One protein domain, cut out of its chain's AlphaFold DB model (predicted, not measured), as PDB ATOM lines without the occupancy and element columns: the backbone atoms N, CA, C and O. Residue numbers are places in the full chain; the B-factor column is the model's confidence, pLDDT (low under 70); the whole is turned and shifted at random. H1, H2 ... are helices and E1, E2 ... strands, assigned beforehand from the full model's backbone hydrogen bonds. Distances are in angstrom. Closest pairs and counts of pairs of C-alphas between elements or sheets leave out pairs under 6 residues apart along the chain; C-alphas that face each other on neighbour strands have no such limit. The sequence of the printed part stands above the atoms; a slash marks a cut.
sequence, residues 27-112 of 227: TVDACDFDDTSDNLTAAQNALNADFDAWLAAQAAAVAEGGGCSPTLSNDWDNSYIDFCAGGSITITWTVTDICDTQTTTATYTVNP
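AT A GLANCE: This is residues 27 to 112 of the 227 residues of an uncharacterized protein of Prolixibacteraceae bacterium WC007 (UniProt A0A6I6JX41). A long curled sheet, mostly the hairpin E3-E4, has one long helix, H2, packed on one face, making a two-layer rod. The 86 printed residues hold E1 H1 H2 E2 E3 E4; the mixed sheet runs E1 E4 E3 E2. The class is mixed, helices and strands; the whole is loose, radius of gyration of the C-alphas 15.7 A, spanning 53 by 18 by 17 A.

IN THESE COORDINATES: E4, residues 100 to 111, spans 36.8 A, ending at C-alpha 111 (-3.315, -16.833, -16.116). E3 is 87 to 97, 33.4 A; E2 71 to 74; E1 27 to 29, from C-alpha 27 (-2.513, -23.410, -19.455). H2 is 40 to 63, 34.5 A; H1 30 to 33.

HOW THE PARTS SIT: E2, E3 and E4 form a meander of antiparallel neighbours (N 73 to O 94, 3.0 A; N 95 to O 102, 2.8 A). E1 is parallel to E4 (N 28 to O 109, 3.0 A). E1, H1 H2, E2 make a split strand-helix-strand unit, strands not neighbours, its crossover right-handed. H2 is on the sheet; its closest C-alphas to E3 are Val 62 and Trp 93, 7.5 A. H1 only grazes the sheet and touches H2's residues 43 to 47, C-alphas Phe 33 and Ala 43 closest at 5.1 A. Every O i to N i+4 pair in H2 is within hydrogen-bond range; H1 is too short for one.

THE WHOLE: C-alphas 37 and 99 are farthest apart, 53.9 A. The printed part has no cut. E2 to E3 is a long link; pLDDT is under 70 at residues 64 to 66.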
ATOM      1  N   THR A  27      -2.246 -24.813 -19.781       98.31
ATOM      2  CA  THR A  27      -2.513 -23.410 -19.455       98.31
ATOM      3  C   THR A  27      -4.011 -23.164 -19.516       98.31
ATOM      4  O   THR A  27      -4.662 -23.617 -20.459       98.31
ATOM      5  N   VAL A  28      -4.536 -22.472 -18.512       98.31
ATOM      6  CA  VAL A  28      -5.942 -22.060 -18.398       98.31
ATOM      7  C   VAL A  28      -6.017 -20.597 -17.970       98.31
ATOM      8  O   VAL A  28      -5.069 -20.085 -17.365       98.31
ATOM      9  N   ASP A  29      -7.136 -19.938 -18.248       97.81
ATOM     10  CA  ASP A  29      -7.420 -18.602 -17.729       97.81
ATOM     11  C   ASP A  29      -8.289 -18.720 -16.471       97.81
ATOM     12  O   ASP A  29      -9.234 -19.506 -16.444       97.81
ATOM     13  N   ALA A  30      -8.001 -17.946 -15.417       97.56
ATOM     14  CA  ALA A  30      -8.820 -17.962 -14.199       97.56
ATOM     15  C   ALA A  30     -10.302 -17.673 -14.506       97.56
ATOM     16  O   ALA A  30     -11.188 -18.340 -13.978       97.56
ATOM     17  N   CYS A  31     -10.572 -16.763 -15.444       95.75
ATOM     18  CA  CYS A  31     -11.932 -16.410 -15.844       95.75
ATOM     19  C   CYS A  31     -12.733 -17.556 -16.483       95.75
ATOM     20  O   CYS A  31     -13.953 -17.461 -16.542       95.75
ATOM     21  N   ASP A  32     -12.098 -18.654 -16.909       96.88
ATOM     22  CA  ASP A  32     -12.821 -19.832 -17.405       96.88
ATOM     23  C   ASP A  32     -13.575 -20.579 -16.286       96.88
ATOM     24  O   ASP A  32     -14.463 -21.386 -16.568       96.88
ATOM     25  N   PHE A  33     -13.216 -20.331 -15.021       96.75
ATOM     26  CA  PHE A  33     -13.835 -20.953 -13.845       96.75
ATOM     27  C   PHE A  33     -14.753 -20.002 -13.071       96.75
ATOM     28  O   PHE A  33     -15.307 -20.403 -12.046       96.75
ATOM     29  N   ASP A  34     -14.901 -18.767 -13.546       93.94
ATOM     30  CA  ASP A  34     -15.851 -17.805 -13.008       93.94
ATOM     31  C   ASP A  34     -17.254 -18.017 -13.603       93.94
ATOM     32  O   ASP A  34     -17.418 -18.481 -14.735       93.94
ATOM     33  N   ASP A  35     -18.283 -17.682 -12.830       89.12
ATOM     34  CA  ASP A  35     -19.666 -17.645 -13.289       89.12
ATOM     35  C   ASP A  35     -20.334 -16.333 -12.871       89.12
ATOM     36  O   ASP A  35     -19.812 -15.563 -12.080       89.12
ATOM     37  N   THR A  36     -21.550 -16.082 -13.355       86.56
ATOM     38  CA  THR A  36     -22.259 -14.814 -13.105       86.56
ATOM     39  C   THR A  36     -22.606 -14.537 -11.632       86.56
ATOM     40  O   THR A  36     -23.307 -13.568 -11.349       86.56
ATOM     41  N   SER A  37     -22.273 -15.438 -10.703       89.75
ATOM     42  CA  SER A  37     -22.467 -15.226  -9.268       89.75
ATOM     43  C   SER A  37     -21.265 -14.583  -8.576       89.75
ATOM     44  O   SER A  37     -21.402 -14.242  -7.400       89.75
ATOM     45  N   ASP A  38     -20.122 -14.448  -9.263       91.31
ATOM     46  CA  ASP A  38     -18.852 -13.925  -8.740       91.31
ATOM     47  C   ASP A  38     -18.440 -14.586  -7.408       91.31
ATOM     48  O   ASP A  38     -17.903 -13.968  -6.483       91.31
ATOM     49  N   ASN A  39     -18.737 -15.880  -7.256       95.19
ATOM     50  CA  ASN A  39     -18.452 -16.607  -6.027       95.19
ATOM     51  C   ASN A  39     -17.023 -17.156  -6.035       95.19
ATOM     52  O   ASN A  39     -16.775 -18.282  -6.475       95.19
ATOM     53  N   LEU A  40     -16.107 -16.405  -5.419       96.50
ATOM     54  CA  LEU A  40     -14.690 -16.768  -5.309       96.50
ATOM     55  C   LEU A  40     -14.446 -18.188  -4.774       96.50
ATOM     56  O   LEU A  40     -13.549 -18.887  -5.238       96.50
ATOM     57  N   THR A  41     -15.251 -18.662  -3.819       97.75
ATOM     58  CA  THR A  41     -15.086 -20.026  -3.284       97.75
ATOM     59  C   THR A  41     -15.483 -21.087  -4.309       97.75
ATOM     60  O   THR A  41     -14.831 -22.126  -4.404       97.75
ATOM     61  N   ALA A  42     -16.555 -20.856  -5.068       97.31
ATOM     62  CA  ALA A  42     -16.987 -21.777  -6.115       97.31
ATOM     63  C   ALA A  42     -15.964 -21.832  -7.258       97.31
ATOM     64  O   ALA A  42     -15.564 -22.930  -7.646       97.31
ATOM     65  N   ALA A  43     -15.478 -20.673  -7.706       97.88
ATOM     66  CA  ALA A  43     -14.469 -20.574  -8.754       97.88
ATOM     67  C   ALA A  43     -13.140 -21.229  -8.343       97.88
ATOM     68  O   ALA A  43     -12.601 -22.060  -9.075       97.88
ATOM     69  N   GLN A  44     -12.661 -20.973  -7.118       98.38
ATOM     70  CA  GLN A  44     -11.464 -21.635  -6.588       98.38
ATOM     71  C   GLN A  44     -11.628 -23.160  -6.531       98.38
ATOM     72  O   GLN A  44     -10.702 -23.897  -6.867       98.38
ATOM     73  N   ASN A  45     -12.800 -23.662  -6.131       98.31
ATOM     74  CA  ASN A  45     -13.058 -25.103  -6.108       98.31
ATOM     75  C   ASN A  45     -13.092 -25.712  -7.517       98.31
ATOM     76  O   ASN A  45     -12.620 -26.833  -7.699       98.31
ATOM     77  N   ALA A  46     -13.634 -24.994  -8.503       98.25
ATOM     78  CA  ALA A  46     -13.645 -25.432  -9.894       98.25
ATOM     79  C   ALA A  46     -12.225 -25.491 -10.482       98.25
ATOM     80  O   ALA A  46     -11.865 -26.503 -11.084       98.25
ATOM     81  N   LEU A  47     -11.397 -24.472 -10.221       98.56
ATOM     82  CA  LEU A  47      -9.980 -24.465 -10.591       98.56
ATOM     83  C   LEU A  47      -9.222 -25.641  -9.950       98.56
ATOM     84  O   LEU A  47      -8.501 -26.369 -10.633       98.56
ATOM     85  N   ASN A  48      -9.424 -25.877  -8.650       98.56
ATOM     86  CA  ASN A  48      -8.795 -26.995  -7.942       98.56
ATOM     87  C   ASN A  48      -9.203 -28.351  -8.543       98.56
ATOM     88  O   ASN A  48      -8.354 -29.218  -8.739       98.56
ATOM     89  N   ALA A  49     -10.484 -28.522  -8.881       98.56
ATOM     90  CA  ALA A  49     -10.983 -29.747  -9.498       98.56
ATOM     91  C   ALA A  49     -10.393 -29.985 -10.900       98.56
ATOM     92  O   ALA A  49     -10.115 -31.129 -11.266       98.56
ATOM     93  N   ASP A  50     -10.177 -28.926 -11.682       98.62
ATOM     94  CA  ASP A  50      -9.521 -29.024 -12.987       98.62
ATOM     95  C   ASP A  50      -8.030 -29.382 -12.866       98.62
ATOM     96  O   ASP A  50      -7.541 -30.231 -13.623       98.62
ATOM     97  N   PHE A  51      -7.327 -28.811 -11.882       98.56
ATOM     98  CA  PHE A  51      -5.958 -29.210 -11.550       98.56
ATOM     99  C   PHE A  51      -5.888 -30.685 -11.132       98.56
ATOM    100  O   PHE A  51      -5.062 -31.425 -11.663       98.56
ATOM    101  N   ASP A  52      -6.773 -31.144 -10.242       98.38
ATOM    102  CA  ASP A  52      -6.809 -32.540  -9.785       98.38
ATOM    103  C   ASP A  52      -7.064 -33.511 -10.952       98.38
ATOM    104  O   ASP A  52      -6.438 -34.573 -11.048       98.38
ATOM    105  N   ALA A  53      -7.951 -33.137 -11.878       97.88
ATOM    106  CA  ALA A  53      -8.215 -33.908 -13.088       97.88
ATOM    107  C   ALA A  53      -6.989 -33.964 -14.014       97.88
ATOM    108  O   ALA A  53      -6.667 -35.032 -14.542       97.88
ATOM    109  N   TRP A  54      -6.281 -32.843 -14.189       97.31
ATOM    110  CA  TRP A  54      -5.019 -32.808 -14.930       97.31
ATOM    111  C   TRP A  54      -3.957 -33.685 -14.257       97.31
ATOM    112  O   TRP A  54      -3.395 -34.553 -14.922       97.31
ATOM    113  N   LEU A  55      -3.740 -33.547 -12.946       96.75
ATOM    114  CA  LEU A  55      -2.759 -34.322 -12.180       96.75
ATOM    115  C   LEU A  55      -3.009 -35.834 -12.313       96.75
ATOM    116  O   LEU A  55      -2.075 -36.605 -12.547       96.75
ATOM    117  N   ALA A  56      -4.274 -36.261 -12.217       95.12
ATOM    118  CA  ALA A  56      -4.673 -37.655 -12.398       95.12
ATOM    119  C   ALA A  56      -4.435 -38.155 -13.834       95.12
ATOM    120  O   ALA A  56      -3.949 -39.274 -14.021       95.12
ATOM    121  N   ALA A  57      -4.740 -37.336 -14.845       92.25
ATOM    122  CA  ALA A  57      -4.496 -37.675 -16.246       92.25
ATOM    123  C   ALA A  57      -2.997 -37.823 -16.546       92.25
ATOM    124  O   ALA A  57      -2.601 -38.794 -17.192       92.25
ATOM    125  N   GLN A  58      -2.156 -36.925 -16.022       91.94
ATOM    126  CA  GLN A  58      -0.701 -37.022 -16.161       91.94
ATOM    127  C   GLN A  58      -0.152 -38.270 -15.460       91.94
ATOM    128  O   GLN A  58       0.631 -39.014 -16.044       91.94
ATOM    129  N   ALA A  59      -0.606 -38.561 -14.236       90.62
ATOM    130  CA  ALA A  59      -0.196 -39.771 -13.524       90.62
ATOM    131  C   ALA A  59      -0.560 -41.051 -14.299       90.62
ATOM    132  O   ALA A  59       0.250 -41.975 -14.365       90.62
ATOM    133  N   ALA A  60      -1.744 -41.097 -14.922       88.06
ATOM    134  CA  ALA A  60      -2.151 -42.212 -15.773       88.06
ATOM    135  C   ALA A  60      -1.279 -42.329 -17.034       88.06
ATOM    136  O   ALA A  60      -0.839 -43.427 -17.360       88.06
ATOM    137  N   ALA A  61      -0.980 -41.209 -17.697       84.94
ATOM    138  CA  ALA A  61      -0.152 -41.183 -18.899       84.94
ATOM    139  C   ALA A  61       1.298 -41.627 -18.619       84.94
ATOM    140  O   ALA A  61       1.863 -42.416 -19.375       84.94
ATOM    141  N   VAL A  62       1.887 -41.188 -17.501       83.56
ATOM    142  CA  VAL A  62       3.240 -41.592 -17.071       83.56
ATOM    143  C   VAL A  62       3.296 -43.065 -16.645       83.56
ATOM    144  O   VAL A  62       4.315 -43.730 -16.843       83.56
ATOM    145  N   ALA A  63       2.205 -43.611 -16.100       77.00
ATOM    146  CA  ALA A  63       2.133 -45.010 -15.683       77.00
ATOM    147  C   ALA A  63       2.146 -46.020 -16.851       77.00
ATOM    148  O   ALA A  63       2.387 -47.202 -16.612       77.00
ATOM    149  N   GLU A  64       1.939 -45.599 -18.106       67.19
ATOM    150  CA  GLU A  64       1.965 -46.492 -19.282       67.19
ATOM    151  C   GLU A  64       3.386 -46.950 -19.701       67.19
ATOM    152  O   GLU A  64       3.568 -47.606 -20.733       67.19
ATOM    153  N   GLY A  65       4.416 -46.649 -18.901       62.25
ATOM    154  CA  GLY A  65       5.781 -47.146 -19.085       62.25
ATOM    155  C   GLY A  65       5.911 -48.660 -18.847       62.25
ATOM    156  O   GLY A  65       5.402 -49.208 -17.873       62.25
ATOM    157  N   GLY A  66       6.617 -49.366 -19.739       63.66
ATOM    158  CA  GLY A  66       6.967 -50.781 -19.539       63.66
ATOM    159  C   GLY A  66       7.933 -51.000 -18.361       63.66
ATOM    160  O   GLY A  66       8.500 -50.051 -17.835       63.66
ATOM    161  N   GLY A  67       8.158 -52.255 -17.961       70.38
ATOM    162  CA  GLY A  67       9.077 -52.604 -16.868       70.38
ATOM    163  C   GLY A  67       8.697 -53.907 -16.163       70.38
ATOM    164  O   GLY A  67       7.717 -54.563 -16.528       70.38
ATOM    165  N   CYS A  68       9.463 -54.292 -15.144       73.81
ATOM    166  CA  CYS A  68       9.228 -55.471 -14.309       73.81
ATOM    167  C   CYS A  68       8.660 -55.082 -12.934       73.81
ATOM    168  O   CYS A  68       9.199 -55.468 -11.899       73.81
ATOM    169  N   SER A  69       7.488 -54.435 -12.940       81.62
ATOM    170  CA  SER A  69       6.783 -53.857 -11.772       81.62
ATOM    171  C   SER A  69       7.306 -52.472 -11.348       81.62
ATOM    172  O   SER A  69       7.783 -52.324 -10.221       81.62
ATOM    173  N   PRO A  70       7.210 -51.453 -12.224       84.94
ATOM    174  CA  PRO A  70       7.621 -50.097 -11.878       84.94
ATOM    175  C   PRO A  70       6.718 -49.477 -10.796       84.94
ATOM    176  O   PRO A  70       5.519 -49.758 -10.728       84.94
ATOM    177  N   THR A  71       7.286 -48.602  -9.969       89.06
ATOM    178  CA  THR A  71       6.562 -47.741  -9.025       89.06
ATOM    179  C   THR A  71       6.539 -46.300  -9.524       89.06
ATOM    180  O   THR A  71       7.506 -45.831 -10.122       89.06
ATOM    181  N   LEU A  72       5.432 -45.595  -9.271       90.81
ATOM    182  CA  LEU A  72       5.232 -44.193  -9.640       90.81
ATOM    183  C   LEU A  72       5.059 -43.339  -8.380       90.81
ATOM    184  O   LEU A  72       4.258 -43.674  -7.508       90.81
ATOM    185  N   SER A  73       5.764 -42.212  -8.321       93.69
ATOM    186  CA  SER A  73       5.553 -41.146  -7.336       93.69
ATOM    187  C   SER A  73       5.579 -39.773  -8.002       93.69
ATOM    188  O   SER A  73       6.089 -39.633  -9.113       93.69
ATOM    189  N   ASN A  74       5.066 -38.756  -7.313       95.06
ATOM    190  CA  ASN A  74       5.215 -37.353  -7.693       95.06
ATOM    191  C   ASN A  74       5.530 -36.482  -6.465       95.06
ATOM    192  O   ASN A  74       5.460 -36.964  -5.333       95.06
ATOM    193  N   ASP A  75       5.914 -35.233  -6.707       97.00
ATOM    194  CA  ASP A  75       6.292 -34.231  -5.705       97.00
ATOM    195  C   ASP A  75       5.154 -33.258  -5.344       97.00
ATOM    196  O   ASP A  75       5.418 -32.193  -4.789       97.00
ATOM    197  N   TRP A  76       3.894 -33.619  -5.618       97.69
ATOM    198  CA  TRP A  76       2.742 -32.796  -5.249       97.69
ATOM    199  C   TRP A  76       2.693 -32.547  -3.737       97.69
ATOM    200  O   TRP A  76       2.688 -33.484  -2.935       97.69
ATOM    201  N   ASP A  77       2.621 -31.275  -3.349       97.06
ATOM    202  CA  ASP A  77       2.710 -30.819  -1.959       97.06
ATOM    203  C   ASP A  77       1.356 -30.435  -1.342       97.06
ATOM    204  O   ASP A  77       1.300 -30.007  -0.187       97.06
ATOM    205  N   ASN A  78       0.262 -30.637  -2.084       96.50
ATOM    206  CA  ASN A  78      -1.097 -30.280  -1.680       96.50
ATOM    207  C   ASN A  78      -1.336 -28.757  -1.544       96.50
ATOM    208  O   ASN A  78      -2.182 -28.341  -0.745       96.50
ATOM    209  N   SER A  79      -0.620 -27.931  -2.318       97.12
ATOM    210  CA  SER A  79      -0.835 -26.481  -2.411       97.12
ATOM    211  C   SER A  79      -1.366 -26.065  -3.782       97.12
ATOM    212  O   SER A  79      -0.663 -26.126  -4.785       97.12
ATOM    213  N   TYR A  80      -2.603 -25.577  -3.821       98.31
ATOM    214  CA  TYR A  80      -3.240 -25.097  -5.049       98.31
ATOM    215  C   TYR A  80      -2.800 -23.677  -5.431       98.31
ATOM    216  O   TYR A  80      -2.319 -22.911  -4.593       98.31
ATOM    217  N   ILE A  81      -2.990 -23.332  -6.708       98.50
ATOM    218  CA  ILE A  81      -2.826 -21.964  -7.213       98.50
ATOM    219  C   ILE A  81      -3.997 -21.107  -6.722       98.50
ATOM    220  O   ILE A  81      -5.152 -21.532  -6.780       98.50
ATOM    221  N   ASP A  82      -3.686 -19.897  -6.259       98.44
ATOM    222  CA  ASP A  82      -4.690 -18.887  -5.934       98.44
ATOM    223  C   ASP A  82      -5.392 -18.416  -7.211       98.44
ATOM    224  O   ASP A  82      -4.743 -18.030  -8.186       98.44
ATOM    225  N   PHE A  83      -6.721 -18.455  -7.199       98.19
ATOM    226  CA  PHE A  83      -7.551 -18.117  -8.347       98.19
ATOM    227  C   PHE A  83      -7.284 -16.699  -8.878       98.19
ATOM    228  O   PHE A  83      -7.109 -16.513 -10.080       98.19
ATOM    229  N   CYS A  84      -7.203 -15.706  -7.990       97.19
ATOM    230  CA  CYS A  84      -7.067 -14.305  -8.383       97.19
ATOM    231  C   CYS A  84      -5.653 -13.978  -8.866       97.19
ATOM    232  O   CYS A  84      -5.472 -13.313  -9.887       97.19
ATOM    233  N   ALA A  85      -4.641 -14.444  -8.132       97.75
ATOM    234  CA  ALA A  85      -3.242 -14.159  -8.427       97.75
ATOM    235  C   ALA A  85      -2.678 -15.006  -9.577       97.75
ATOM    236  O   ALA A  85      -1.643 -14.641 -10.144       97.75
ATOM    237  N   GLY A  86      -3.332 -16.120  -9.918       97.88
ATOM    238  CA  GLY A  86      -2.825 -17.090 -10.879       97.88
ATOM    239  C   GLY A  86      -1.461 -17.652 -10.466       97.88
ATOM    240  O   GLY A  86      -1.054 -17.610  -9.302       97.88
ATOM    241  N   GLY A  87      -0.727 -18.196 -11.436       98.31
ATOM    242  CA  GLY A  87       0.618 -18.727 -11.220       98.31
ATOM    243  C   GLY A  87       0.839 -20.066 -11.904       98.31
ATOM    244  O   GLY A  87       0.179 -20.403 -12.883       98.31
ATOM    245  N   SER A  88       1.803 -20.838 -11.408       98.25
ATOM    246  CA  SER A  88       2.129 -22.136 -11.995       98.25
ATOM    247  C   SER A  88       2.617 -23.136 -10.960       98.25
ATOM    248  O   SER A  88       3.439 -22.788 -10.113       98.25
ATOM    249  N   ILE A  89       2.196 -24.388 -11.102       98.38
ATOM    250  CA  ILE A  89       2.711 -25.542 -10.363       98.38
ATOM    251  C   ILE A  89       3.429 -26.439 -11.366       98.38
ATOM    252  O   ILE A  89       2.866 -26.791 -12.399       98.38
ATOM    253  N   THR A  90       4.669 -26.822 -11.066       97.75
ATOM    254  CA  THR A  90       5.394 -27.842 -11.835       97.75
ATOM    255  C   THR A  90       5.465 -29.106 -11.006       97.75
ATOM    256  O   THR A  90       5.889 -29.044  -9.856       97.75
ATOM    257  N   ILE A  91       5.054 -30.224 -11.595       97.81
ATOM    258  CA  ILE A  91       5.079 -31.535 -10.951       97.81
ATOM    259  C   ILE A  91       6.143 -32.393 -11.619       97.81
ATOM    260  O   ILE A  91       6.216 -32.463 -12.848       97.81
ATOM    261  N   THR A  92       6.947 -33.065 -10.804       95.50
ATOM    262  CA  THR A  92       7.923 -34.069 -11.215       95.50
ATOM    263  C   THR A  92       7.382 -35.455 -10.904       95.50
ATOM    264  O   THR A  92       7.243 -35.837  -9.742       95.50
ATOM    265  N   TRP A  93       7.145 -36.262 -11.933       93.25
ATOM    266  CA  TRP A  93       6.848 -37.682 -11.768       93.25
ATOM    267  C   TRP A  93       8.132 -38.494 -11.837       93.25
ATOM    268  O   TRP A  93       8.954 -38.301 -12.730       93.25
ATOM    269  N   THR A  94       8.287 -39.433 -10.906       91.62
ATOM    270  CA  THR A  94       9.407 -40.374 -10.850       91.62
ATOM    271  C   THR A  94       8.885 -41.792 -11.021       91.62
ATOM    272  O   THR A  94       8.059 -42.253 -10.232       91.62
ATOM    273  N   VAL A  95       9.390 -42.487 -12.037       90.06
ATOM    274  CA  VAL A  95       9.139 -43.906 -12.286       90.06
ATOM    275  C   VAL A  95      10.391 -44.685 -11.904       90.06
ATOM    276  O   VAL A  95      11.464 -44.437 -12.447       90.06
ATOM    277  N   THR A  96      10.267 -45.626 -10.970       88.75
ATOM    278  CA  THR A  96      11.379 -46.475 -10.518       88.75
ATOM    279  C   THR A  96      11.089 -47.937 -10.829       88.75
ATOM    280  O   THR A  96      10.062 -48.467 -10.419       88.75
ATOM    281  N   ASP A  97      12.010 -48.608 -11.513       87.81
ATOM    282  CA  ASP A  97      12.033 -50.060 -11.707       87.81
ATOM    283  C   ASP A  97      13.348 -50.627 -11.136       87.81
ATOM    284  O   ASP A  97      14.278 -49.895 -10.801       87.81
ATOM    285  N   ILE A  98      13.458 -51.949 -11.025       85.62
ATOM    286  CA  ILE A  98      14.603 -52.652 -10.431       85.62
ATOM    287  C   ILE A  98      15.958 -52.280 -11.059       85.62
ATOM    288  O   ILE A  98      16.989 -52.380 -10.395       85.62
ATOM    289  N   CYS A  99      15.962 -51.862 -12.325       86.75
ATOM    290  CA  CYS A  99      17.172 -51.547 -13.082       86.75
ATOM    291  C   CYS A  99      17.307 -50.068 -13.465       86.75
ATOM    292  O   CYS A  99      18.354 -49.715 -14.007       86.75
ATOM    293  N   ASP A 100      16.284 -49.232 -13.256       86.75
ATOM    294  CA  ASP A 100      16.278 -47.864 -13.782       86.75
ATOM    295  C   ASP A 100      15.366 -46.917 -12.988       86.75
ATOM    296  O   ASP A 100      14.384 -47.326 -12.367       86.75
ATOM    297  N   THR A 101      15.679 -45.627 -13.036       89.06
ATOM    298  CA  THR A 101      14.843 -44.556 -12.497       89.06
ATOM    299  C   THR A 101      14.770 -43.443 -13.523       89.06
ATOM    300  O   THR A 101      15.790 -42.880 -13.912       89.06
ATOM    301  N   GLN A 102      13.553 -43.097 -13.922       88.44
ATOM    302  CA  GLN A 102      13.296 -42.039 -14.886       88.44
ATOM    303  C   GLN A 102      12.377 -40.982 -14.284       88.44
ATOM    304  O   GLN A 102      11.515 -41.282 -13.457       88.44
ATOM    305  N   THR A 103      12.559 -39.740 -14.718       90.56
ATOM    306  CA  THR A 103      11.753 -38.603 -14.275       90.56
ATOM    307  C   THR A 103      11.214 -37.836 -15.464       90.56
ATOM    308  O   THR A 103      11.911 -37.684 -16.467       90.56
ATOM    309  N   THR A 104      10.014 -37.293 -15.322       91.44
ATOM    310  CA  THR A 104       9.437 -36.338 -16.268       91.44
ATOM    311  C   THR A 104       8.736 -35.223 -15.507       91.44
ATOM    312  O   THR A 104       8.386 -35.395 -14.338       91.44
ATOM    313  N   THR A 105       8.531 -34.089 -16.163       94.31
ATOM    314  CA  THR A 105       7.901 -32.913 -15.566       94.31
ATOM    315  C   THR A 105       6.829 -32.358 -16.480       94.31
ATOM    316  O   THR A 105       6.975 -32.413 -17.697       94.31
ATOM    317  N   ALA A 106       5.810 -31.754 -15.887       96.25
ATOM    318  CA  ALA A 106       4.856 -30.906 -16.585       96.25
ATOM    319  C   ALA A 106       4.389 -29.788 -15.661       96.25
ATOM    320  O   ALA A 106       4.352 -29.934 -14.433       96.25
ATOM    321  N   THR A 107       4.024 -28.676 -16.276       97.69
ATOM    322  CA  THR A 107       3.605 -27.459 -15.605       97.69
ATOM    323  C   THR A 107       2.131 -27.189 -15.879       97.69
ATOM    324  O   THR A 107       1.676 -27.165 -17.022       97.69
ATOM    325  N   TYR A 108       1.382 -26.949 -14.811       98.50
ATOM    326  CA  TYR A 108       0.041 -26.390 -14.869       98.50
ATOM    327  C   TYR A 108       0.133 -24.890 -14.588       98.50
ATOM    328  O   TYR A 108       0.656 -24.485 -13.548       98.50
ATOM    329  N   THR A 109      -0.343 -24.064 -15.512       98.69
ATOM    330  CA  THR A 109      -0.292 -22.601 -15.444       98.69
ATOM    331  C   THR A 109      -1.698 -22.019 -15.474       98.69
ATOM    332  O   THR A 109      -2.512 -22.392 -16.314       98.69
ATOM    333  N   VAL A 110      -1.949 -21.063 -14.588       98.75
ATOM    334  CA  VAL A 110      -3.174 -20.266 -14.531       98.75
ATOM    335  C   VAL A 110      -2.804 -18.826 -14.833       98.75
ATOM    336  O   VAL A 110      -2.017 -18.218 -14.098       98.75
ATOM    337  N   ASN A 111      -3.369 -18.272 -15.900       98.31
ATOM    338  CA  ASN A 111      -3.315 -16.833 -16.116       98.31
ATOM    339  C   ASN A 111      -4.236 -16.150 -15.089       98.31
ATOM    340  O   ASN A 111      -5.372 -16.600 -14.915       98.31
ATOM    341  N   PRO A 112      -3.758 -15.105 -14.391       97.50
ATOM    342  CA  PRO A 112      -4.519 -14.440 -13.338       97.50
ATOM    343  C   PRO A 112      -5.771 -13.757 -13.879       97.50
ATOM    344  O   PRO A 112      -5.870 -13.472 -15.077       97.50
TER     345      PRO A 112